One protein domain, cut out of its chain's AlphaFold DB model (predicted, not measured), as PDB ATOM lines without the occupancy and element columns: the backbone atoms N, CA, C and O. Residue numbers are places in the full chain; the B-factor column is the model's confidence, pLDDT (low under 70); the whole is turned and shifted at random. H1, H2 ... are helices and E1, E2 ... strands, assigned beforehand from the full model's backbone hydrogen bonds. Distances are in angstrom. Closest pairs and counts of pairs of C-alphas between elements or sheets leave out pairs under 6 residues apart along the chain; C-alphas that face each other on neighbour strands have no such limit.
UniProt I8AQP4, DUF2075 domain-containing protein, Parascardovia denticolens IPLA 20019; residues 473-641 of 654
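This is residues 473 to 641 of the 654 residues of the protein "DUF2075 domain-containing protein" of Parascardovia denticolens IPLA 20019 (UniProt I8AQP4). A small parallel sheet, E5 E1 E6, lies in the middle with the long helix H1 over one face, and a second small sheet, E3 E2 E4, sits beside it, near the first residues of H1. Long loops run outward from this core, with residues 498 to 503, 550 to 559, 575 to 582 and 622 to 627 sticking out, the last at the tip of the far-off hairpin E7 and E8. The printed part has 169 residues, with four named helices and eight named strands in the order H1 E1 E2 E3 E4 H2 H3 E5 E6 E7 E8 H4; under half of the residues are in them, and the class is mixed, helices and strands. Sheet E3 E2 E4 is antiparallel. The whole is compact, with a radius of gyration of the C-alphas of 17.5 A and spans of 52 by 40 by 39 A.

E1, residues 510 to 513, is the inner strand between parallel neighbours E5, residues 598 to 600, and E6, residues 612 to 615. N 512 and O 613 are 2.7 A apart, and N 599 and O 511 2.8 A, within hydrogen-bond range. H1, residues 478 to 498, is on this sheet at a height of 8.9 A, making two layers, a helix on one face of a sheet; it runs along the strands, at 12 degrees to E6 on the local plane. The closest C-alphas of H1 and E6 are Leu 481 and Gly 613, 6.5 A apart. H3, residues 592 to 596, only grazes the sheet with residues 594 to 596. E2, residues 534 to 540, is antiparallel to both E3, residues 543 to 546, and E4, residues 563 to 567; N 538 and O 545 are 2.9 A apart, N 535 and O 566 2.8 A. E2 and E3 form a hairpin. The closest C-alphas of E4 and E5 are Pro 567 and Val 598, 6.3 A apart. E7, residues 620 to 623, and E8, residues 626 to 629, form a hairpin, with N 621 and O 628 2.8 A apart. H2, residues 582 to 585, and H4, residues 637 to 640, are on neither three-stranded sheet and touch no helix. Every O i to N i+4 pair is within hydrogen-bond range in H1; H3 has 0 of 1, with 1 of 2 O i to N i+3 pairs, and H2 and H4 are too short for an i+4 pair.

H1 measures 30.2 A, from C-alpha 478 at (135.829, 231.376, 288.864) to C-alpha 498 at (145.731, 206.054, 275.829). E2 measures 18.8 A and E4 13.4 A. H4 ends with C-alpha 640 at (132.696, 234.311, 314.500).

The C-alphas farthest apart, Asn 577 and Glu 624, are 55.5 A apart. The printed part has no cut. Long links join H1 to E1, E1 to E2, E3 to E4, E4 to H2 and E5 to E6. Mean pLDDT of the printed part is 72.4; 56 residues are under 70, among them 495 to 507, 548 to 561 and 573 to 586.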
ATOM      1  N   LYS A 473     148.871 229.858 289.321       88.44
ATOM      2  CA  LYS A 473     148.114 230.761 288.444       88.44
ATOM      3  C   LYS A 473     146.984 231.449 289.197       88.44
ATOM      4  O   LYS A 473     146.295 230.827 290.000       88.44
ATOM      5  N   VAL A 474     146.787 232.726 288.888       87.69
ATOM      6  CA  VAL A 474     145.662 233.536 289.363       87.69
ATOM      7  C   VAL A 474     144.715 233.746 288.188       87.69
ATOM      8  O   VAL A 474     145.162 234.114 287.104       87.69
ATOM      9  N   PHE A 475     143.427 233.488 288.402       88.06
ATOM     10  CA  PHE A 475     142.377 233.629 287.393       88.06
ATOM     11  C   PHE A 475     141.488 234.826 287.724       88.06
ATOM     12  O   PHE A 475     141.229 235.097 288.897       88.06
ATOM     13  N   GLU A 476     140.998 235.520 286.697       85.56
ATOM     14  CA  GLU A 476     140.064 236.645 286.865       85.56
ATOM     15  C   GLU A 476     138.608 236.179 287.004       85.56
ATOM     16  O   GLU A 476     137.748 236.940 287.449       85.56
ATOM     17  N   SER A 477     138.323 234.926 286.636       87.00
ATOM     18  CA  SER A 477     136.988 234.336 286.678       87.00
ATOM     19  C   SER A 477     136.981 232.968 287.373       87.00
ATOM     20  O   SER A 477     137.813 232.111 287.054       87.00
ATOM     21  N   PRO A 478     136.018 232.700 288.278       86.31
ATOM     22  CA  PRO A 478     135.829 231.376 288.864       86.31
ATOM     23  C   PRO A 478     135.428 230.326 287.811       86.31
ATOM     24  O   PRO A 478     135.751 229.152 287.981       86.31
ATOM     25  N   LEU A 479     134.795 230.729 286.698       86.25
ATOM     26  CA  LEU A 479     134.467 229.836 285.577       86.25
ATOM     27  C   LEU A 479     135.724 229.378 284.823       86.25
ATOM     28  O   LEU A 479     135.842 228.204 284.469       86.25
ATOM     29  N   GLU A 480     136.682 230.289 284.615       88.75
ATOM     30  CA  GLU A 480     137.981 229.964 284.013       88.75
ATOM     31  C   GLU A 480     138.799 229.056 284.928       88.75
ATOM     32  O   GLU A 480     139.369 228.074 284.456       88.75
ATOM     33  N   LEU A 481     138.806 229.339 286.236       89.88
ATOM     34  CA  LEU A 481     139.437 228.475 287.232       89.88
ATOM     35  C   LEU A 481     138.836 227.064 287.192       89.88
ATOM     36  O   LEU A 481     139.572 226.079 287.147       89.88
ATOM     37  N   TYR A 482     137.506 226.959 287.181       88.81
ATOM     38  CA  TYR A 482     136.813 225.677 287.096       88.81
ATOM     39  C   TYR A 482     137.165 224.929 285.805       88.81
ATOM     40  O   TYR A 482     137.581 223.772 285.850       88.81
ATOM     41  N   SER A 483     137.099 225.612 284.662       88.44
ATOM     42  CA  SER A 483     137.450 225.040 283.363       88.44
ATOM     43  C   SER A 483     138.913 224.607 283.296       88.44
ATOM     44  O   SER A 483     139.211 223.567 282.718       88.44
ATOM     45  N   ALA A 484     139.829 225.342 283.931       90.06
ATOM     46  CA  ALA A 484     141.231 224.957 284.028       90.06
ATOM     47  C   ALA A 484     141.415 223.674 284.853       90.06
ATOM     48  O   ALA A 484     142.154 222.787 284.429       90.06
ATOM     49  N   ILE A 485     140.719 223.535 285.986       89.25
ATOM     50  CA  ILE A 485     140.762 222.317 286.811       89.25
ATOM     51  C   ILE A 485     140.177 221.118 286.056       89.25
ATOM     52  O   ILE A 485     140.801 220.056 286.026       89.25
ATOM     53  N   VAL A 486     139.033 221.288 285.388       87.00
ATOM     54  CA  VAL A 486     138.421 220.235 284.560       87.00
ATOM     55  C   VAL A 486     139.317 219.863 283.380       87.00
ATOM     56  O   VAL A 486     139.448 218.683 283.059       87.00
ATOM     57  N   ALA A 487     139.966 220.840 282.744       87.44
ATOM     58  CA  ALA A 487     140.897 220.595 281.649       87.44
ATOM     59  C   ALA A 487     142.125 219.806 282.118       87.44
ATOM     60  O   ALA A 487     142.479 218.830 281.463       87.44
ATOM     61  N   LYS A 488     142.727 220.173 283.260       86.12
ATOM     62  CA  LYS A 488     143.844 219.426 283.859       86.12
ATOM     63  C   LYS A 488     143.435 217.993 284.172       86.12
ATOM     64  O   LYS A 488     144.090 217.064 283.723       86.12
ATOM     65  N   GLU A 489     142.302 217.804 284.838       83.06
ATOM     66  CA  GLU A 489     141.762 216.474 285.114       83.06
ATOM     67  C   GLU A 489     141.531 215.657 283.827       83.06
ATOM     68  O   GLU A 489     141.857 214.473 283.766       83.06
ATOM     69  N   THR A 490     140.949 216.274 282.797       81.31
ATOM     70  CA  THR A 490     140.652 215.612 281.518       81.31
ATOM     71  C   THR A 490     141.929 215.254 280.770       81.31
ATOM     72  O   THR A 490     142.002 214.191 280.158       81.31
ATOM     73  N   GLU A 491     142.939 216.121 280.814       79.81
ATOM     74  CA  GLU A 491     144.250 215.868 280.228       79.81
ATOM     75  C   GLU A 491     144.925 214.670 280.897       79.81
ATOM     76  O   GLU A 491     145.384 213.775 280.187       79.81
ATOM     77  N   GLU A 492     144.911 214.611 282.231       73.12
ATOM     78  CA  GLU A 492     145.424 213.466 282.987       73.12
ATOM     79  C   GLU A 492     144.634 212.196 282.629       73.12
ATOM     80  O   GLU A 492     145.211 211.210 282.180       73.12
ATOM     81  N   ARG A 493     143.294 212.242 282.643       71.88
ATOM     82  CA  ARG A 493     142.453 211.110 282.200       71.88
ATOM     83  C   ARG A 493     142.768 210.651 280.775       71.88
ATOM     84  O   ARG A 493     142.717 209.457 280.495       71.88
ATOM     85  N   ARG A 494     143.049 211.578 279.854       72.38
ATOM     86  CA  ARG A 494     143.377 211.252 278.458       72.38
ATOM     87  C   ARG A 494     144.730 210.552 278.360       72.38
ATOM     88  O   ARG A 494     144.801 209.549 277.655       72.38
ATOM     89  N   LYS A 495     145.758 211.048 279.063       67.75
ATOM     90  CA  LYS A 495     147.089 210.416 279.114       67.75
ATOM     91  C   LYS A 495     146.976 208.959 279.566       67.75
ATOM     92  O   LYS A 495     147.466 208.076 278.875       67.75
ATOM     93  N   LEU A 496     146.207 208.707 280.624       62.94
ATOM     94  CA  LEU A 496     146.033 207.363 281.174       62.94
ATOM     95  C   LEU A 496     145.147 206.428 280.325       62.94
ATOM     96  O   LEU A 496     145.386 205.222 280.267       62.94
ATOM     97  N   ASN A 497     144.120 206.947 279.644       57.97
ATOM     98  CA  ASN A 497     143.251 206.124 278.790       57.97
ATOM     99  C   ASN A 497     143.940 205.675 277.488       57.97
ATOM    100  O   ASN A 497     143.587 204.631 276.932       57.97
ATOM    101  N   GLU A 498     144.916 206.439 276.991       58.06
ATOM    102  CA  GLU A 498     145.731 206.054 275.829       58.06
ATOM    103  C   GLU A 498     146.630 204.836 276.130       58.06
ATOM    104  O   GLU A 498     146.958 204.079 275.215       58.06
ATOM    105  N   GLU A 499     146.911 204.555 277.407       53.50
ATOM    106  CA  GLU A 499     147.709 203.414 277.881       53.50
ATOM    107  C   GLU A 499     146.908 202.107 278.082       53.50
ATOM    108  O   GLU A 499     147.386 201.171 278.709       53.50
ATOM    109  N   LYS A 500     145.697 201.979 277.512       49.31
ATOM    110  CA  LYS A 500     144.828 200.774 277.604       49.31
ATOM    111  C   LYS A 500     144.392 200.373 279.026       49.31
ATOM    112  O   LYS A 500     143.885 199.262 279.212       49.31
ATOM    113  N   SER A 501     144.485 201.260 280.012       51.22
ATOM    114  CA  SER A 501     143.913 201.004 281.336       51.22
ATOM    115  C   SER A 501     142.380 200.942 281.255       51.22
ATOM    116  O   SER A 501     141.714 201.923 280.942       51.22
ATOM    117  N   LYS A 502     141.787 199.773 281.546       49.69
ATOM    118  CA  LYS A 502     140.322 199.597 281.685       49.69
ATOM    119  C   LYS A 502     139.765 200.183 282.993       49.69
ATOM    120  O   LYS A 502     138.554 200.154 283.209       49.69
ATOM    121  N   VAL A 503     140.637 200.689 283.862       53.44
ATOM    122  CA  VAL A 503     140.301 201.194 285.194       53.44
ATOM    123  C   VAL A 503     139.913 202.671 285.113       53.44
ATOM    124  O   VAL A 503     140.648 203.497 284.579       53.44
ATOM    125  N   SER A 504     138.737 203.010 285.649       54.41
ATOM    126  CA  SER A 504     138.223 204.384 285.699       54.41
ATOM    127  C   SER A 504     139.086 205.254 286.620       54.41
ATOM    128  O   SER A 504     138.871 205.268 287.831       54.41
ATOM    129  N   TYR A 505     140.019 206.016 286.052       60.75
ATOM    130  CA  TYR A 505     140.766 207.037 286.782       60.75
ATOM    131  C   TYR A 505     139.860 208.230 287.127       60.75
ATOM    132  O   TYR A 505     139.307 208.900 286.247       60.75
ATOM    133  N   ASN A 506     139.706 208.489 288.424       62.03
ATOM    134  CA  ASN A 506     139.076 209.692 288.954       62.03
ATOM    135  C   ASN A 506     140.191 210.533 289.568       62.03
ATOM    136  O   ASN A 506     140.451 210.416 290.763       62.03
ATOM    137  N   GLY A 507     140.893 211.308 288.748       67.50
ATOM    138  CA  GLY A 507     141.981 212.164 289.206       67.50
ATOM    139  C   GLY A 507     141.604 213.059 290.384       67.50
ATOM    140  O   GLY A 507     140.429 213.263 290.714       67.50
ATOM    141  N   LEU A 508     142.630 213.564 291.069       76.25
ATOM    142  CA  LEU A 508     142.500 214.315 292.320       76.25
ATOM    143  C   LEU A 508     142.527 215.837 292.125       76.25
ATOM    144  O   LEU A 508     142.973 216.571 293.008       76.25
ATOM    145  N   SER A 509     142.058 216.338 290.983       84.94
ATOM    146  CA  SER A 509     141.975 217.783 290.743       84.94
ATOM    147  C   SER A 509     140.648 218.325 291.271       84.94
ATOM    148  O   SER A 509     139.591 217.963 290.753       84.94
ATOM    149  N   ARG A 510     140.651 219.156 292.320       89.06
ATOM    150  CA  ARG A 510     139.400 219.613 292.960       89.06
ATOM    151  C   ARG A 510     139.368 221.117 293.193       89.06
ATOM    152  O   ARG A 510     140.389 221.749 293.470       89.06
ATOM    153  N   LEU A 511     138.164 221.674 293.094       90.25
ATOM    154  CA  LEU A 511     137.882 223.055 293.452       90.25
ATOM    155  C   LEU A 511     137.565 223.134 294.945       90.25
ATOM    156  O   LEU A 511     136.873 222.284 295.503       90.25
ATOM    157  N   THR A 512     138.083 224.163 295.597       90.31
ATOM    158  CA  THR A 512     137.918 224.400 297.024       90.31
ATOM    159  C   THR A 512     137.576 225.855 297.278       90.31
ATOM    160  O   THR A 512     137.920 226.723 296.477       90.31
ATOM    161  N   ALA A 513     136.897 226.131 298.387       88.25
ATOM    162  CA  ALA A 513     136.544 227.487 298.772       88.25
ATOM    163  C   ALA A 513     136.680 227.735 300.279       88.25
ATOM    164  O   ALA A 513     136.564 226.820 301.107       88.25
ATOM    165  N   THR A 514     136.907 228.998 300.642       85.06
ATOM    166  CA  THR A 514     136.821 229.471 302.030       85.06
ATOM    167  C   THR A 514     135.393 229.340 302.567       85.06
ATOM    168  O   THR A 514     134.419 229.218 301.829       85.06
ATOM    169  N   TYR A 515     135.230 229.357 303.890       76.94
ATOM    170  CA  TYR A 515     133.928 229.136 304.530       76.94
ATOM    171  C   TYR A 515     133.075 230.422 304.602       76.94
ATOM    172  O   TYR A 515     132.644 230.840 305.681       76.94
ATOM    173  N   ASP A 516     132.863 231.062 303.452       76.38
ATOM    174  CA  ASP A 516     132.152 232.347 303.308       76.38
ATOM    175  C   ASP A 516     130.719 232.203 302.784       76.38
ATOM    176  O   ASP A 516     129.922 233.142 302.850       76.38
ATOM    177  N   TRP A 517     130.354 230.998 302.347       79.88
ATOM    178  CA  TRP A 517     129.003 230.648 301.921       79.88
ATOM    179  C   TRP A 517     128.228 229.991 303.057       79.88
ATOM    180  O   TRP A 517     128.779 229.327 303.940       79.88
ATOM    181  N   ALA A 518     126.916 230.222 303.077       71.81
ATOM    182  CA  ALA A 518     126.062 229.595 304.068       71.81
ATOM    183  C   ALA A 518     126.024 228.085 303.814       71.81
ATOM    184  O   ALA A 518     125.786 227.643 302.697       71.81
ATOM    185  N   TYR A 519     126.225 227.306 304.870       73.75
ATOM    186  CA  TYR A 519     126.070 225.860 304.830       73.75
ATOM    187  C   TYR A 519     125.481 225.383 306.153       73.75
ATOM    188  O   TYR A 519     125.865 225.851 307.234       73.75
ATOM    189  N   LYS A 520     124.517 224.464 306.080       69.44
ATOM    190  CA  LYS A 520     123.942 223.804 307.254       69.44
ATOM    191  C   LYS A 520     123.870 222.310 307.002       69.44
ATOM    192  O   LYS A 520     123.071 221.847 306.196       69.44
ATOM    193  N   ASP A 521     124.667 221.581 307.771       59.03
ATOM    194  CA  ASP A 521     124.662 220.126 307.769       59.03
ATOM    195  C   ASP A 521     123.252 219.583 308.101       59.03
ATOM    196  O   ASP A 521     122.545 220.132 308.956       59.03
ATOM    197  N   ALA A 522     122.835 218.526 307.400       57.56
ATOM    198  CA  ALA A 522     121.548 217.827 307.527       57.56
ATOM    199  C   ALA A 522     120.244 218.594 307.185       57.56
ATOM    200  O   ALA A 522     119.158 218.053 307.412       57.56
ATOM    201  N   LYS A 523     120.295 219.815 306.632       61.78
ATOM    202  CA  LYS A 523     119.102 220.508 306.099       61.78
ATOM    203  C   LYS A 523     119.301 220.891 304.639       61.78
ATOM    204  O   LYS A 523     120.293 221.538 304.323       61.78
ATOM    205  N   GLY A 524     118.338 220.536 303.788       64.12
ATOM    206  CA  GLY A 524     118.262 221.059 302.425       64.12
ATOM    207  C   GLY A 524     118.086 222.577 302.431       64.12
ATOM    208  O   GLY A 524     117.575 223.156 303.396       64.12
ATOM    209  N   ASN A 525     118.563 223.220 301.377       72.44
ATOM    210  CA  ASN A 525     118.394 224.646 301.171       72.44
ATOM    211  C   ASN A 525     117.032 224.918 300.516       72.44
ATOM    212  O   ASN A 525     116.892 224.769 299.307       72.44
ATOM    213  N   ASP A 526     116.041 225.353 301.298       67.12
ATOM    214  CA  ASP A 526     114.696 225.679 300.788       67.12
ATOM    215  C   ASP A 526     114.704 226.820 299.746       67.12
ATOM    216  O   ASP A 526     113.732 226.996 299.013       67.12
ATOM    217  N   ALA A 527     115.783 227.613 299.688       65.44
ATOM    218  CA  ALA A 527     115.957 228.680 298.703       65.44
ATOM    219  C   ALA A 527     116.443 228.179 297.331       65.44
ATOM    220  O   ALA A 527     116.453 228.955 296.377       65.44
ATOM    221  N   ASP A 528     116.837 226.908 297.216       70.62
ATOM    222  CA  ASP A 528     117.328 226.314 295.977       70.62
ATOM    223  C   ASP A 528     116.339 225.266 295.419       70.62
ATOM    224  O   ASP A 528     115.936 224.369 296.160       70.62
ATOM    225  N   PRO A 529     115.981 225.293 294.116       66.06
ATOM    226  CA  PRO A 529     115.077 224.305 293.515       66.06
ATOM    227  C   PRO A 529     115.525 222.842 293.624       66.06
ATOM    228  O   PRO A 529     114.678 221.951 293.576       66.06
ATOM    229  N   GLN A 530     116.830 222.583 293.748       66.94
ATOM    230  CA  GLN A 530     117.388 221.237 293.936       66.94
ATOM    231  C   GLN A 530     117.677 220.932 295.417       66.94
ATOM    232  O   GLN A 530     118.054 219.813 295.760       66.94
ATOM    233  N   GLY A 531     117.448 221.899 296.309       73.19
ATOM    234  CA  GLY A 531     117.712 221.785 297.738       73.19
ATOM    235  C   GLY A 531     119.192 221.880 298.112       73.19
ATOM    236  O   GLY A 531     119.535 221.572 299.257       73.19
ATOM    237  N   PHE A 532     120.064 222.288 297.187       80.12
ATOM    238  CA  PHE A 532     121.507 222.310 297.383       80.12
ATOM    239  C   PHE A 532     121.994 223.618 298.003       80.12
ATOM    240  O   PHE A 532     121.518 224.720 297.711       80.12
ATOM    241  N   TRP A 533     122.997 223.495 298.867       80.81
ATOM    242  CA  TRP A 533     123.843 224.623 299.241       80.81
ATOM    243  C   TRP A 533     124.871 224.840 298.139       80.81
ATOM    244  O   TRP A 533     125.544 223.886 297.762       80.81
ATOM    245  N   ASN A 534     125.001 226.067 297.639       83.31
ATOM    246  CA  ASN A 534     125.871 226.378 296.507       83.31
ATOM    247  C   ASN A 534     126.891 227.468 296.859       83.31
ATOM    248  O   ASN A 534     126.615 228.379 297.642       83.31
ATOM    249  N   VAL A 535     128.061 227.383 296.231       82.94
ATOM    250  CA  VAL A 535     128.985 228.502 296.044       82.94
ATOM    251  C   VAL A 535     128.430 229.356 294.929       82.94
ATOM    252  O   VAL A 535     128.416 228.933 293.777       82.94
ATOM    253  N   GLU A 536     127.950 230.535 295.295       84.75
ATOM    254  CA  GLU A 536     127.322 231.484 294.381       84.75
ATOM    255  C   GLU A 536     128.165 232.755 294.324       84.75
ATOM    256  O   GLU A 536     128.464 233.362 295.361       84.75
ATOM    257  N   LEU A 537     128.573 233.115 293.110       84.00
ATOM    258  CA  LEU A 537     129.296 234.332 292.766       84.00
ATOM    259  C   LEU A 537     128.651 234.919 291.509       84.00
ATOM    260  O   LEU A 537     128.354 234.180 290.574       84.00
ATOM    261  N   HIS A 538     128.478 236.231 291.463       84.56
ATOM    262  CA  HIS A 538     128.011 236.940 290.275       84.56
ATOM    263  C   HIS A 538     129.000 238.041 289.908       84.56
ATOM    264  O   HIS A 538     129.748 238.532 290.757       84.56
ATOM    265  N   LYS A 539     129.040 238.397 288.631       81.00
ATOM    266  CA  LYS A 539     129.927 239.434 288.122       81.00
ATOM    267  C   LYS A 539     129.200 240.776 288.118       81.00
ATOM    268  O   LYS A 539     128.202 240.935 287.426       81.00
ATOM    269  N   GLU A 540     129.733 241.752 288.844       77.88
ATOM    270  CA  GLU A 540     129.286 243.143 288.784       77.88
ATOM    271  C   GLU A 540     130.411 244.004 288.181       77.88
ATOM    272  O   GLU A 540     131.458 244.271 288.784       77.88
ATOM    273  N   GLY A 541     130.252 244.377 286.906       78.44
ATOM    274  CA  GLY A 541     131.291 245.064 286.136       78.44
ATOM    275  C   GLY A 541     132.538 244.194 285.909       78.44
ATOM    276  O   GLY A 541     132.500 243.225 285.154       78.44
ATOM    277  N   GLN A 542     133.668 244.561 286.526       72.12
ATOM    278  CA  GLN A 542     134.934 243.802 286.469       72.12
ATOM    279  C   GLN A 542     135.224 242.996 287.746       72.12
ATOM    280  O   GLN A 542     136.290 242.394 287.855       72.12
ATOM    281  N   LYS A 543     134.316 242.993 288.727       79.25
ATOM    282  CA  LYS A 543     134.520 242.316 290.013       79.25
ATOM    283  C   LYS A 543     133.523 241.181 290.191       79.25
ATOM    284  O   LYS A 543     132.391 241.267 289.732       79.25
ATOM    285  N   TRP A 544     133.961 240.128 290.871       82.00
ATOM    286  CA  TRP A 544     133.095 239.037 291.301       82.00
ATOM    287  C   TRP A 544     132.655 239.271 292.739       82.00
ATOM    288  O   TRP A 544     133.492 239.423 293.631       82.00
ATOM    289  N   GLU A 545     131.346 239.282 292.957       79.44
ATOM    290  CA  GLU A 545     130.724 239.467 294.260       79.44
ATOM    291  C   GLU A 545     129.986 238.199 294.703       79.44
ATOM    292  O   GLU A 545     129.495 237.410 293.895       79.44
ATOM    293  N   MET A 546     129.929 237.968 296.016       80.38
ATOM    294  CA  MET A 546     129.290 236.773 296.574       80.38
ATOM    295  C   MET A 546     127.761 236.875 296.517       80.38
ATOM    296  O   MET A 546     127.186 237.909 296.847       80.38
ATOM    297  N   GLY A 547     127.099 235.760 296.202       76.56
ATOM    298  CA  GLY A 547     125.641 235.658 296.099       76.56
ATOM    299  C   GLY A 547     125.126 235.796 294.666       76.56
ATOM    300  O   GLY A 547     125.905 235.851 293.719       76.56
ATOM    301  N   LEU A 548     123.800 235.832 294.522       67.56
ATOM    302  CA  LEU A 548     123.091 235.860 293.231       67.56
ATOM    303  C   LEU A 548     122.776 237.285 292.719       67.56
ATOM    304  O   LEU A 548     122.070 237.419 291.723       67.56
ATOM    305  N   GLY A 549     123.268 238.327 293.401       62.31
ATOM    306  CA  GLY A 549     122.945 239.735 293.125       62.31
ATOM    307  C   GLY A 549     121.541 240.159 293.585       62.31
ATOM    308  O   GLY A 549     120.678 239.323 293.874       62.31
ATOM    309  N   GLU A 550     121.300 241.470 293.685       52.53
ATOM    310  CA  GLU A 550     119.949 242.024 293.859       52.53
ATOM    311  C   GLU A 550     119.225 242.024 292.491       52.53
ATOM    312  O   GLU A 550     119.730 242.555 291.511       52.53
ATOM    313  N   GLU A 551     118.038 241.403 292.415       47.75
ATOM    314  CA  GLU A 551     117.104 241.430 291.263       47.75
ATOM    315  C   GLU A 551     117.423 240.636 289.967       47.75
ATOM    316  O   GLU A 551     117.192 241.134 288.867       47.75
ATOM    317  N   ARG A 552     117.755 239.336 290.022       50.47
ATOM    318  CA  ARG A 552     117.470 238.431 288.873       50.47
ATOM    319  C   ARG A 552     116.814 237.107 289.273       50.47
ATOM    320  O   ARG A 552     117.325 236.015 289.063       50.47
ATOM    321  N   LEU A 553     115.586 237.220 289.779       48.47
ATOM    322  CA  LEU A 553     114.557 236.183 289.660       48.47
ATOM    323  C   LEU A 553     113.627 236.570 288.504       48.47
ATOM    324  O   LEU A 553     112.659 237.288 288.745       48.47
ATOM    325  N   ARG A 554     113.924 236.118 287.276       42.88
ATOM    326  CA  ARG A 554     112.977 235.762 286.188       42.88
ATOM    327  C   ARG A 554     113.662 235.834 284.820       42.88
ATOM    328  O   ARG A 554     114.111 236.886 284.400       42.88
ATOM    329  N   GLU A 555     113.647 234.692 284.138       45.81
ATOM    330  CA  GLU A 555     113.518 234.582 282.680       45.81
ATOM    331  C   GLU A 555     114.494 235.393 281.807       45.81
ATOM    332  O   GLU A 555     114.070 236.316 281.126       45.81
ATOM    333  N   THR A 556     115.747 234.945 281.662       37.91
ATOM    334  CA  THR A 556     116.439 235.077 280.362       37.91
ATOM    335  C   THR A 556     117.573 234.063 280.216       37.91
ATOM    336  O   THR A 556     118.401 233.899 281.099       37.91
ATOM    337  N   ARG A 557     117.588 233.365 279.074       42.34
ATOM    338  CA  ARG A 557     118.577 232.361 278.629       42.34
ATOM    339  C   ARG A 557     119.900 232.986 278.139       42.34
ATOM    340  O   ARG A 557     120.500 232.483 277.194       42.34
ATOM    341  N   GLN A 558     120.323 234.110 278.698       40.03
ATOM    342  CA  GLN A 558     121.555 234.790 278.294       40.03
ATOM    343  C   GLN A 558     122.341 235.137 279.555       40.03
ATOM    344  O   GLN A 558     121.744 235.627 280.504       40.03
ATOM    345  N   GLU A 559     123.648 234.860 279.517       48.62
ATOM    346  CA  GLU A 559     124.674 235.138 280.541       48.62
ATOM    347  C   GLU A 559     124.987 233.979 281.516       48.62
ATOM    348  O   GLU A 559     125.020 234.144 282.730       48.62
ATOM    349  N   GLU A 560     125.331 232.801 280.971       54.28
ATOM    350  CA  GLU A 560     126.114 231.777 281.703       54.28
ATOM    351  C   GLU A 560     127.526 232.283 282.093       54.28
ATOM    352  O   GLU A 560     128.167 231.707 282.963       54.28
ATOM    353  N   GLU A 561     128.010 233.377 281.490       59.91
ATOM    354  CA  GLU A 561     129.347 233.946 281.737       59.91
ATOM    355  C   GLU A 561     129.424 234.896 282.950       59.91
ATOM    356  O   GLU A 561     130.523 235.223 283.405       59.91
ATOM    357  N   GLU A 562     128.286 235.342 283.493       71.38
ATOM    358  CA  GLU A 562     128.234 236.337 284.583       71.38
ATOM    359  C   GLU A 562     127.806 235.749 285.931       71.38
ATOM    360  O   GLU A 562     127.797 236.449 286.946       71.38
ATOM    361  N   LEU A 563     127.483 234.456 285.967       81.06
ATOM    362  CA  LEU A 563     127.050 233.752 287.164       81.06
ATOM    363  C   LEU A 563     127.846 232.459 287.334       81.06
ATOM    364  O   LEU A 563     127.879 231.605 286.455       81.06
ATOM    365  N   PHE A 564     128.427 232.282 288.512       84.00
ATOM    366  CA  PHE A 564     129.053 231.040 288.927       84.00
ATOM    367  C   PHE A 564     128.245 230.422 290.062       84.00
ATOM    368  O   PHE A 564     128.034 231.040 291.108       84.00
ATOM    369  N   ARG A 565     127.805 229.181 289.850       84.81
ATOM    370  CA  ARG A 565     127.049 228.407 290.828       84.81
ATOM    371  C   ARG A 565     127.508 226.963 290.828       84.81
ATOM    372  O   ARG A 565     127.324 226.267 289.836       84.81
ATOM    373  N   MET A 566     128.032 226.511 291.959       84.88
ATOM    374  CA  MET A 566     128.477 225.128 292.126       84.88
ATOM    375  C   MET A 566     128.004 224.559 293.462       84.88
ATOM    376  O   MET A 566     128.108 225.259 294.473       84.88
ATOM    377  N   PRO A 567     127.513 223.310 293.511       85.62
ATOM    378  CA  PRO A 567     127.149 222.664 294.764       85.62
ATOM    379  C   PRO A 567     128.317 222.619 295.756       85.62
ATOM    380  O   PRO A 567     129.472 222.395 295.399       85.62
ATOM    381  N   TRP A 568     128.003 222.828 297.030       84.50
ATOM    382  CA  TRP A 568     128.933 222.641 298.140       84.50
ATOM    383  C   TRP A 568     129.272 221.147 298.306       84.50
ATOM    384  O   TRP A 568     128.636 220.278 297.709       84.50
ATOM    385  N   ASN A 569     130.268 220.807 299.123       81.50
ATOM    386  CA  ASN A 569     130.682 219.414 299.281       81.50
ATOM    387  C   ASN A 569     129.561 218.503 299.837       81.50
ATOM    388  O   ASN A 569     128.846 218.874 300.776       81.50
ATOM    389  N   TYR A 570     129.473 217.281 299.295       80.94
ATOM    390  CA  TYR A 570     128.485 216.236 299.618       80.94
ATOM    391  C   TYR A 570     127.025 216.559 299.248       80.94
ATOM    392  O   TYR A 570     126.108 216.056 299.902       80.94
ATOM    393  N   GLN A 571     126.780 217.410 298.253       78.81
ATOM    394  CA  GLN A 571     125.422 217.694 297.774       78.81
ATOM    395  C   GLN A 571     124.976 216.702 296.693       78.81
ATOM    396  O   GLN A 571     123.815 216.300 296.653       78.81
ATOM    397  N   LEU A 572     125.899 216.260 295.844       77.12
ATOM    398  CA  LEU A 572     125.638 215.318 294.774       77.12
ATOM    399  C   LEU A 572     125.629 213.886 295.331       77.12
ATOM    400  O   LEU A 572     126.581 213.408 295.950       77.12
ATOM    401  N   THR A 573     124.552 213.152 295.054       63.91
ATOM    402  CA  THR A 573     124.452 211.696 295.246       63.91
ATOM    403  C   THR A 573     124.109 211.073 293.897       63.91
ATOM    404  O   THR A 573     123.131 211.493 293.280       63.91
ATOM    405  N   LYS A 574     124.885 210.099 293.398       51.38
ATOM    406  CA  LYS A 574     124.548 209.431 292.131       51.38
ATOM    407  C   LYS A 574     123.180 208.762 292.285       51.38
ATOM    408  O   LYS A 574     123.008 207.903 293.144       51.38
ATOM    409  N   GLY A 575     122.216 209.154 291.458       42.84
ATOM    410  CA  GLY A 575     120.939 208.458 291.357       42.84
ATOM    411  C   GLY A 575     121.105 207.128 290.619       42.84
ATOM    412  O   GLY A 575     121.517 207.123 289.466       42.84
ATOM    413  N   GLY A 576     120.732 206.022 291.270       39.56
ATOM    414  CA  GLY A 576     120.289 204.783 290.615       39.56
ATOM    415  C   GLY A 576     121.343 203.713 290.272       39.56
ATOM    416  O   GLY A 576     122.106 203.841 289.324       39.56
ATOM    417  N   ASN A 577     121.240 202.571 290.965       39.41
ATOM    418  CA  ASN A 577     121.409 201.195 290.460       39.41
ATOM    419  C   ASN A 577     122.744 200.685 289.861       39.41
ATOM    420  O   ASN A 577     122.738 199.611 289.258       39.41
ATOM    421  N   SER A 578     123.903 201.301 290.100       35.47
ATOM    422  CA  SER A 578     125.189 200.605 289.883       35.47
ATOM    423  C   SER A 578     126.234 200.930 290.957       35.47
ATOM    424  O   SER A 578     126.596 202.084 291.163       35.47
ATOM    425  N   GLY A 579     126.709 199.897 291.666       41.75
ATOM    426  CA  GLY A 579     127.906 199.966 292.525       41.75
ATOM    427  C   GLY A 579     127.812 200.844 293.782       41.75
ATOM    428  O   GLY A 579     128.803 201.444 294.186       41.75
ATOM    429  N   GLU A 580     126.640 200.949 294.412       39.75
ATOM    430  CA  GLU A 580     126.409 201.832 295.572       39.75
ATOM    431  C   GLU A 580     127.241 201.456 296.826       39.75
ATOM    432  O   GLU A 580     127.421 202.283 297.721       39.75
ATOM    433  N   SER A 581     127.776 200.229 296.905       43.34
ATOM    434  CA  SER A 581     128.646 199.793 298.009       43.34
ATOM    435  C   SER A 581     130.061 200.358 297.924       43.34
ATOM    436  O   SER A 581     130.610 200.739 298.956       43.34
ATOM    437  N   ASP A 582     130.628 200.448 296.721       45.06
ATOM    438  CA  ASP A 582     132.063 200.711 296.543       45.06
ATOM    439  C   ASP A 582     132.371 202.209 296.680       45.06
ATOM    440  O   ASP A 582     133.359 202.593 297.299       45.06
ATOM    441  N   LEU A 583     131.450 203.073 296.236       52.91
ATOM    442  CA  LEU A 583     131.556 204.536 296.360       52.91
ATOM    443  C   LEU A 583     131.195 205.077 297.752       52.91
ATOM    444  O   LEU A 583     131.471 206.242 298.063       52.91
ATOM    445  N   LYS A 584     130.539 204.267 298.593       54.22
ATOM    446  CA  LYS A 584     130.144 204.675 299.949       54.22
ATOM    447  C   LYS A 584     131.349 204.823 300.870       54.22
ATOM    448  O   LYS A 584     131.325 205.650 301.781       54.22
ATOM    449  N   ASP A 585     132.381 204.027 300.615       58.88
ATOM    450  CA  ASP A 585     133.579 203.967 301.435       58.88
ATOM    451  C   ASP A 585     134.732 204.817 300.887       58.88
ATOM    452  O   ASP A 585     135.649 205.113 301.654       58.88
ATOM    453  N   SER A 586     134.665 205.251 299.622       67.88
ATOM    454  CA  SER A 586     135.642 206.146 298.988       67.88
ATOM    455  C   SER A 586     135.661 207.542 299.605       67.88
ATOM    456  O   SER A 586     134.630 208.085 300.024       67.88
ATOM    457  N   VAL A 587     136.849 208.142 299.588       78.12
ATOM    458  CA  VAL A 587     137.089 209.515 300.039       78.12
ATOM    459  C   VAL A 587     136.373 210.503 299.120       78.12
ATOM    460  O   VAL A 587     136.288 210.271 297.916       78.12
ATOM    461  N   TRP A 588     135.885 211.628 299.654       82.06
ATOM    462  CA  TRP A 588     135.246 212.693 298.863       82.06
ATOM    463  C   TRP A 588     136.042 213.069 297.604       82.06
ATOM    464  O   TRP A 588     135.486 213.072 296.506       82.06
ATOM    465  N   ALA A 589     137.346 213.315 297.749       78.88
ATOM    466  CA  ALA A 589     138.219 213.727 296.654       78.88
ATOM    467  C   ALA A 589     138.374 212.659 295.556       78.88
ATOM    468  O   ALA A 589     138.646 213.019 294.425       78.88
ATOM    469  N   GLU A 590     138.136 211.375 295.831       76.94
ATOM    470  CA  GLU A 590     138.248 210.288 294.839       76.94
ATOM    471  C   GLU A 590     136.931 210.022 294.090       76.94
ATOM    472  O   GLU A 590     136.892 209.270 293.112       76.94
ATOM    473  N   LYS A 591     135.819 210.616 294.541       78.88
ATOM    474  CA  LYS A 591     134.515 210.415 293.902       78.88
ATOM    475  C   LYS A 591     134.485 211.143 292.554       78.88
ATOM    476  O   LYS A 591     134.766 212.334 292.523       78.88
ATOM    477  N   PRO A 592     134.053 210.499 291.453       77.75
ATOM    478  CA  PRO A 592     134.038 211.150 290.141       77.75
ATOM    479  C   PRO A 592     133.200 212.434 290.117       77.75
ATOM    480  O   PRO A 592     133.545 213.386 289.439       77.75
ATOM    481  N   MET A 593     132.109 212.449 290.880       79.69
ATOM    482  CA  MET A 593     131.172 213.569 290.990       79.69
ATOM    483  C   MET A 593     131.684 214.753 291.814       79.69
ATOM    484  O   MET A 593     131.090 215.818 291.739       79.69
ATOM    485  N   SER A 594     132.744 214.598 292.620       83.06
ATOM    486  CA  SER A 594     133.227 215.710 293.449       83.06
ATOM    487  C   SER A 594     133.994 216.762 292.654       83.06
ATOM    488  O   SER A 594     134.282 217.823 293.197       83.06
ATOM    489  N   ILE A 595     134.294 216.509 291.374       83.88
ATOM    490  CA  ILE A 595     134.769 217.551 290.458       83.88
ATOM    491  C   ILE A 595     133.708 218.629 290.223       83.88
ATOM    492  O   ILE A 595     134.050 219.801 290.103       83.88
ATOM    493  N   ASP A 596     132.432 218.233 290.247       85.00
ATOM    494  CA  ASP A 596     131.277 219.116 290.112       85.00
ATOM    495  C   ASP A 596     130.820 219.680 291.476       85.00
ATOM    496  O   ASP A 596     129.720 220.215 291.605       85.00
ATOM    497  N   GLU A 597     131.654 219.562 292.516       87.44
ATOM    498  CA  GLU A 597     131.416 220.115 293.849       87.44
ATOM    499  C   GLU A 597     132.576 221.012 294.289       87.44
ATOM    500  O   GLU A 597     133.727 220.841 293.885       87.44
ATOM    501  N   VAL A 598     132.289 221.942 295.198       86.50
ATOM    502  CA  VAL A 598     133.314 222.760 295.847       86.50
ATOM    503  C   VAL A 598     133.613 222.224 297.240       86.50
ATOM    504  O   VAL A 598     132.763 222.222 298.134       86.50
ATOM    505  N   GLY A 599     134.852 221.777 297.432       84.69
ATOM    506  CA  GLY A 599     135.381 221.329 298.713       84.69
ATOM    507  C   GLY A 599     135.550 222.482 299.697       84.69
ATOM    508  O   GLY A 599     135.998 223.568 299.339       84.69
ATOM    509  N   SER A 600     135.266 222.250 300.975       82.31
ATOM    510  CA  SER A 600     135.675 223.198 302.013       82.31
ATOM    511  C   SER A 600     137.129 222.957 302.422       82.31
ATOM    512  O   SER A 600     137.629 221.835 302.307       82.31
ATOM    513  N   THR A 601     137.782 223.964 303.010       73.38
ATOM    514  CA  THR A 601     139.116 223.809 303.627       73.38
ATOM    515  C   THR A 601     139.168 222.700 304.685       73.38
ATOM    516  O   THR A 601     140.233 222.151 304.943       73.38
ATOM    517  N   PHE A 602     138.028 222.348 305.293       73.69
ATOM    518  CA  PHE A 602     137.931 221.238 306.241       73.69
ATOM    519  C   PHE A 602     137.819 219.885 305.544       73.69
ATOM    520  O   PHE A 602     138.317 218.907 306.070       73.69
ATOM    521  N   THR A 603     137.177 219.810 304.376       76.31
ATOM    522  CA  THR A 603     136.915 218.545 303.667       76.31
ATOM    523  C   THR A 603     138.195 217.949 303.085       76.31
ATOM    524  O   THR A 603     138.396 216.739 303.109       76.31
ATOM    525  N   ILE A 604     139.072 218.817 302.582       76.88
ATOM    526  CA  ILE A 604     140.350 218.461 301.951       76.88
ATOM    527  C   ILE A 604     141.527 218.458 302.937       76.88
ATOM    528  O   ILE A 604     142.665 218.218 302.535       76.88
ATOM    529  N   GLN A 605     141.281 218.703 304.231       71.00
ATOM    530  CA  GLN A 605     142.348 218.735 305.228       71.00
ATOM    531  C   GLN A 605     143.077 217.385 305.274       71.00
ATOM    532  O   GLN A 605     142.472 216.328 305.465       71.00
ATOM    533  N   GLY A 606     144.397 217.440 305.085       66.12
ATOM    534  CA  GLY A 606     145.250 216.257 305.081       66.12
ATOM    535  C   GLY A 606     145.241 215.444 303.782       66.12
ATOM    536  O   GLY A 606     145.864 214.388 303.760       66.12
ATOM    537  N   PHE A 607     144.599 215.930 302.712       72.25
ATOM    538  CA  PHE A 607     144.649 215.318 301.377       72.25
ATOM    539  C   PHE A 607     145.612 216.033 300.444       72.25
ATOM    540  O   PHE A 607     145.673 217.259 300.426       72.25
ATOM    541  N   ASP A 608     146.332 215.248 299.649       74.12
ATOM    542  CA  ASP A 608     147.201 215.729 298.580       74.12
ATOM    543  C   ASP A 608     146.474 215.688 297.246       74.12
ATOM    544  O   ASP A 608     146.281 214.618 296.668       74.12
ATOM    545  N   LEU A 609     146.062 216.867 296.782       80.38
ATOM    546  CA  LEU A 609     145.471 217.072 295.464       80.38
ATOM    547  C   LEU A 609     146.575 217.297 294.430       80.38
ATOM    548  O   LEU A 609     147.588 217.924 294.738       80.38
ATOM    549  N   ASN A 610     146.349 216.840 293.200       80.44
ATOM    550  CA  ASN A 610     147.290 217.068 292.097       80.44
ATOM    551  C   ASN A 610     147.200 218.516 291.607       80.44
ATOM    552  O   ASN A 610     148.213 219.179 291.399       80.44
ATOM    553  N   TYR A 611     145.969 219.027 291.510       86.06
ATOM    554  CA  TYR A 611     145.673 220.430 291.253       86.06
ATOM    555  C   TYR A 611     144.560 220.891 292.194       86.06
ATOM    556  O   TYR A 611     143.516 220.244 292.314       86.06
ATOM    557  N   ALA A 612     144.772 222.024 292.857       89.25
ATOM    558  CA  ALA A 612     143.785 222.633 293.734       89.25
ATOM    559  C   ALA A 612     143.380 223.997 293.176       89.25
ATOM    560  O   ALA A 612     144.207 224.901 293.067       89.25
ATOM    561  N   GLY A 613     142.099 224.153 292.847       90.31
ATOM    562  CA  GLY A 613     141.519 225.474 292.635       90.31
ATOM    563  C   GLY A 613     141.072 226.034 293.978       90.31
ATOM    564  O   GLY A 613     140.384 225.334 294.719       90.31
ATOM    565  N   VAL A 614     141.447 227.266 294.318       90.12
ATOM    566  CA  VAL A 614     141.064 227.885 295.597       90.12
ATOM    567  C   VAL A 614     140.284 229.165 295.332       90.12
ATOM    568  O   VAL A 614     140.820 230.126 294.785       90.12
ATOM    569  N   ILE A 615     139.020 229.182 295.748       88.75
ATOM    570  CA  ILE A 615     138.166 230.366 295.753       88.75
ATOM    571  C   ILE A 615     138.239 231.002 297.140       88.75
ATOM    572  O   ILE A 615     137.862 230.402 298.149       88.75
ATOM    573  N   ILE A 616     138.718 232.240 297.182       86.19
ATOM    574  CA  ILE A 616     138.817 233.032 298.403       86.19
ATOM    575  C   ILE A 616     137.662 234.033 298.417       86.19
ATOM    576  O   ILE A 616     137.575 234.898 297.550       86.19
ATOM    577  N   GLY A 617     136.761 233.894 299.384       83.25
ATOM    578  CA  GLY A 617     135.669 234.833 299.619       83.25
ATOM    579  C   GLY A 617     136.071 236.008 300.519       83.25
ATOM    580  O   GLY A 617     137.227 236.183 300.907       83.25
ATOM    581  N   SER A 618     135.082 236.836 300.866       81.88
ATOM    582  CA  SER A 618     135.302 238.136 301.526       81.88
ATOM    583  C   SER A 618     135.897 238.093 302.944       81.88
ATOM    584  O   SER A 618     136.240 239.146 303.478       81.88
ATOM    585  N   SER A 619     136.042 236.915 303.571       78.81
ATOM    586  CA  SER A 619     136.681 236.812 304.895       78.81
ATOM    587  C   SER A 619     138.185 237.020 304.875       78.81
ATOM    588  O   SER A 619     138.778 237.261 305.927       78.81
ATOM    589  N   ILE A 620     138.817 236.952 303.708       81.25
ATOM    590  CA  ILE A 620     140.237 237.232 303.543       81.25
ATOM    591  C   ILE A 620     140.353 238.443 302.625       81.25
ATOM    592  O   ILE A 620     139.904 238.431 301.485       81.25
ATOM    593  N   THR A 621     140.960 239.508 303.136       77.88
ATOM    594  CA  THR A 621     141.172 240.757 302.402       77.88
ATOM    595  C   THR A 621     142.647 241.125 302.407       77.88
ATOM    596  O   THR A 621     143.414 240.659 303.245       77.88
ATOM    597  N   TYR A 622     143.061 241.964 301.465       76.12
ATOM    598  CA  TYR A 622     144.419 242.491 301.413       76.12
ATOM    599  C   TYR A 622     144.377 244.001 301.627       76.12
ATOM    600  O   TYR A 622     143.718 244.716 300.871       76.12
ATOM    601  N   ARG A 623     145.038 244.484 302.681       78.12
ATOM    602  CA  ARG A 623     145.109 245.911 303.027       78.12
ATOM    603  C   ARG A 623     146.534 246.257 303.434       78.12
ATOM    604  O   ARG A 623     147.153 245.517 304.190       78.12
ATOM    605  N   GLU A 624     147.051 247.372 302.921       72.69
ATOM    606  CA  GLU A 624     148.352 247.936 303.330       72.69
ATOM    607  C   GLU A 624     149.529 246.941 303.274       72.69
ATOM    608  O   GLU A 624     150.391 246.910 304.151       72.69
ATOM    609  N   GLY A 625     149.570 246.085 302.249       70.94
ATOM    610  CA  GLY A 625     150.655 245.110 302.097       70.94
ATOM    611  C   GLY A 625     150.495 243.827 302.923       70.94
ATOM    612  O   GLY A 625     151.381 242.975 302.897       70.94
ATOM    613  N   LYS A 626     149.388 243.675 303.665       73.56
ATOM    614  CA  LYS A 626     149.149 242.551 304.579       73.56
ATOM    615  C   LYS A 626     147.807 241.876 304.325       73.56
ATOM    616  O   LYS A 626     146.824 242.500 303.923       73.56
ATOM    617  N   ILE A 627     147.769 240.576 304.605       78.00
ATOM    618  CA  ILE A 627     146.538 239.787 304.602       78.00
ATOM    619  C   ILE A 627     145.777 240.093 305.897       78.00
ATOM    620  O   ILE A 627     146.294 239.905 306.996       78.00
ATOM    621  N   VAL A 628     144.544 240.571 305.761       78.56
ATOM    622  CA  VAL A 628     143.631 240.900 306.856       78.56
ATOM    623  C   VAL A 628     142.450 239.943 306.810       78.56
ATOM    624  O   VAL A 628     141.718 239.883 305.822       78.56
ATOM    625  N   VAL A 629     142.250 239.205 307.898       77.00
ATOM    626  CA  VAL A 629     141.121 238.281 308.048       77.00
ATOM    627  C   VAL A 629     139.968 239.009 308.732       77.00
ATOM    628  O   VAL A 629     140.146 239.505 309.843       77.00
ATOM    629  N   ASP A 630     138.797 239.036 308.096       77.88
ATOM    630  CA  ASP A 630     137.535 239.497 308.677       77.88
ATOM    631  C   ASP A 630     136.676 238.291 309.110       77.88
ATOM    632  O   ASP A 630     136.038 237.633 308.279       77.88
ATOM    633  N   PRO A 631     136.620 237.974 310.417       75.38
ATOM    634  CA  PRO A 631     135.832 236.852 310.911       75.38
ATOM    635  C   PRO A 631     134.322 237.022 310.714       75.38
ATOM    636  O   PRO A 631     133.605 236.021 310.681       75.38
ATOM    637  N   GLU A 632     133.811 238.254 310.602       74.75
ATOM    638  CA  GLU A 632     132.371 238.502 310.475       74.75
ATOM    639  C   GLU A 632     131.840 238.227 309.067       74.75
ATOM    640  O   GLU A 632     130.668 237.863 308.909       74.75
ATOM    641  N   ALA A 633     132.706 238.319 308.062       77.25
ATOM    642  CA  ALA A 633     132.404 237.921 306.695       77.25
ATOM    643  C   ALA A 633     132.292 236.389 306.537       77.25
ATOM    644  O   ALA A 633     131.499 235.910 305.722       77.25
ATOM    645  N   SER A 634     132.982 235.607 307.379       76.50
ATOM    646  CA  SER A 634     132.890 234.142 307.353       76.50
ATOM    647  C   SER A 634     131.518 233.644 307.807       76.50
ATOM    648  O   SER A 634     130.960 234.104 308.798       76.50
ATOM    649  N   LYS A 635     130.959 232.631 307.143       77.94
ATOM    650  CA  LYS A 635     129.710 231.976 307.580       77.94
ATOM    651  C   LYS A 635     129.956 230.834 308.562       77.94
ATOM    652  O   LYS A 635     128.999 230.260 309.092       77.94
ATOM    653  N   ASN A 636     131.218 230.540 308.877       71.94
ATOM    654  CA  ASN A 636     131.566 229.594 309.922       71.94
ATOM    655  C   ASN A 636     131.274 230.188 311.310       71.94
ATOM    656  O   ASN A 636     131.888 231.160 311.752       71.94
ATOM    657  N   ARG A 637     130.353 229.555 312.046       68.62
ATOM    658  CA  ARG A 637     129.983 229.970 313.409       68.62
ATOM    659  C   ARG A 637     131.165 229.972 314.376       68.62
ATOM    660  O   ARG A 637     131.190 230.804 315.276       68.62
ATOM    661  N   GLU A 638     132.116 229.056 314.210       64.88
ATOM    662  CA  GLU A 638     133.302 228.975 315.066       64.88
ATOM    663  C   GLU A 638     134.327 230.063 314.733       64.88
ATOM    664  O   GLU A 638     135.002 230.535 315.640       64.88
ATOM    665  N   ALA A 639     134.382 230.538 313.482       61.75
ATOM    666  CA  ALA A 639     135.207 231.691 313.114       61.75
ATOM    667  C   ALA A 639     134.687 232.994 313.754       61.75
ATOM    668  O   ALA A 639     135.478 233.816 314.216       61.75
ATOM    669  N   LYS A 640     133.356 233.149 313.866       64.62
ATOM    670  CA  LYS A 640     132.696 234.311 314.500       64.62
ATOM    671  C   LYS A 640     132.742 234.315 316.025       64.62
ATOM    672  O   LYS A 640     132.671 235.365 316.668       64.62
ATOM    673  N   LYS A 641     132.825 233.141 316.652       59.44
ATOM    674  CA  LYS A 641     133.003 233.047 318.102       59.44
ATOM    675  C   LYS A 641     134.424 233.533 318.413       59.44
ATOM    676  O   LYS A 641     135.395 232.827 318.223       59.44
TER     677      LYS A 641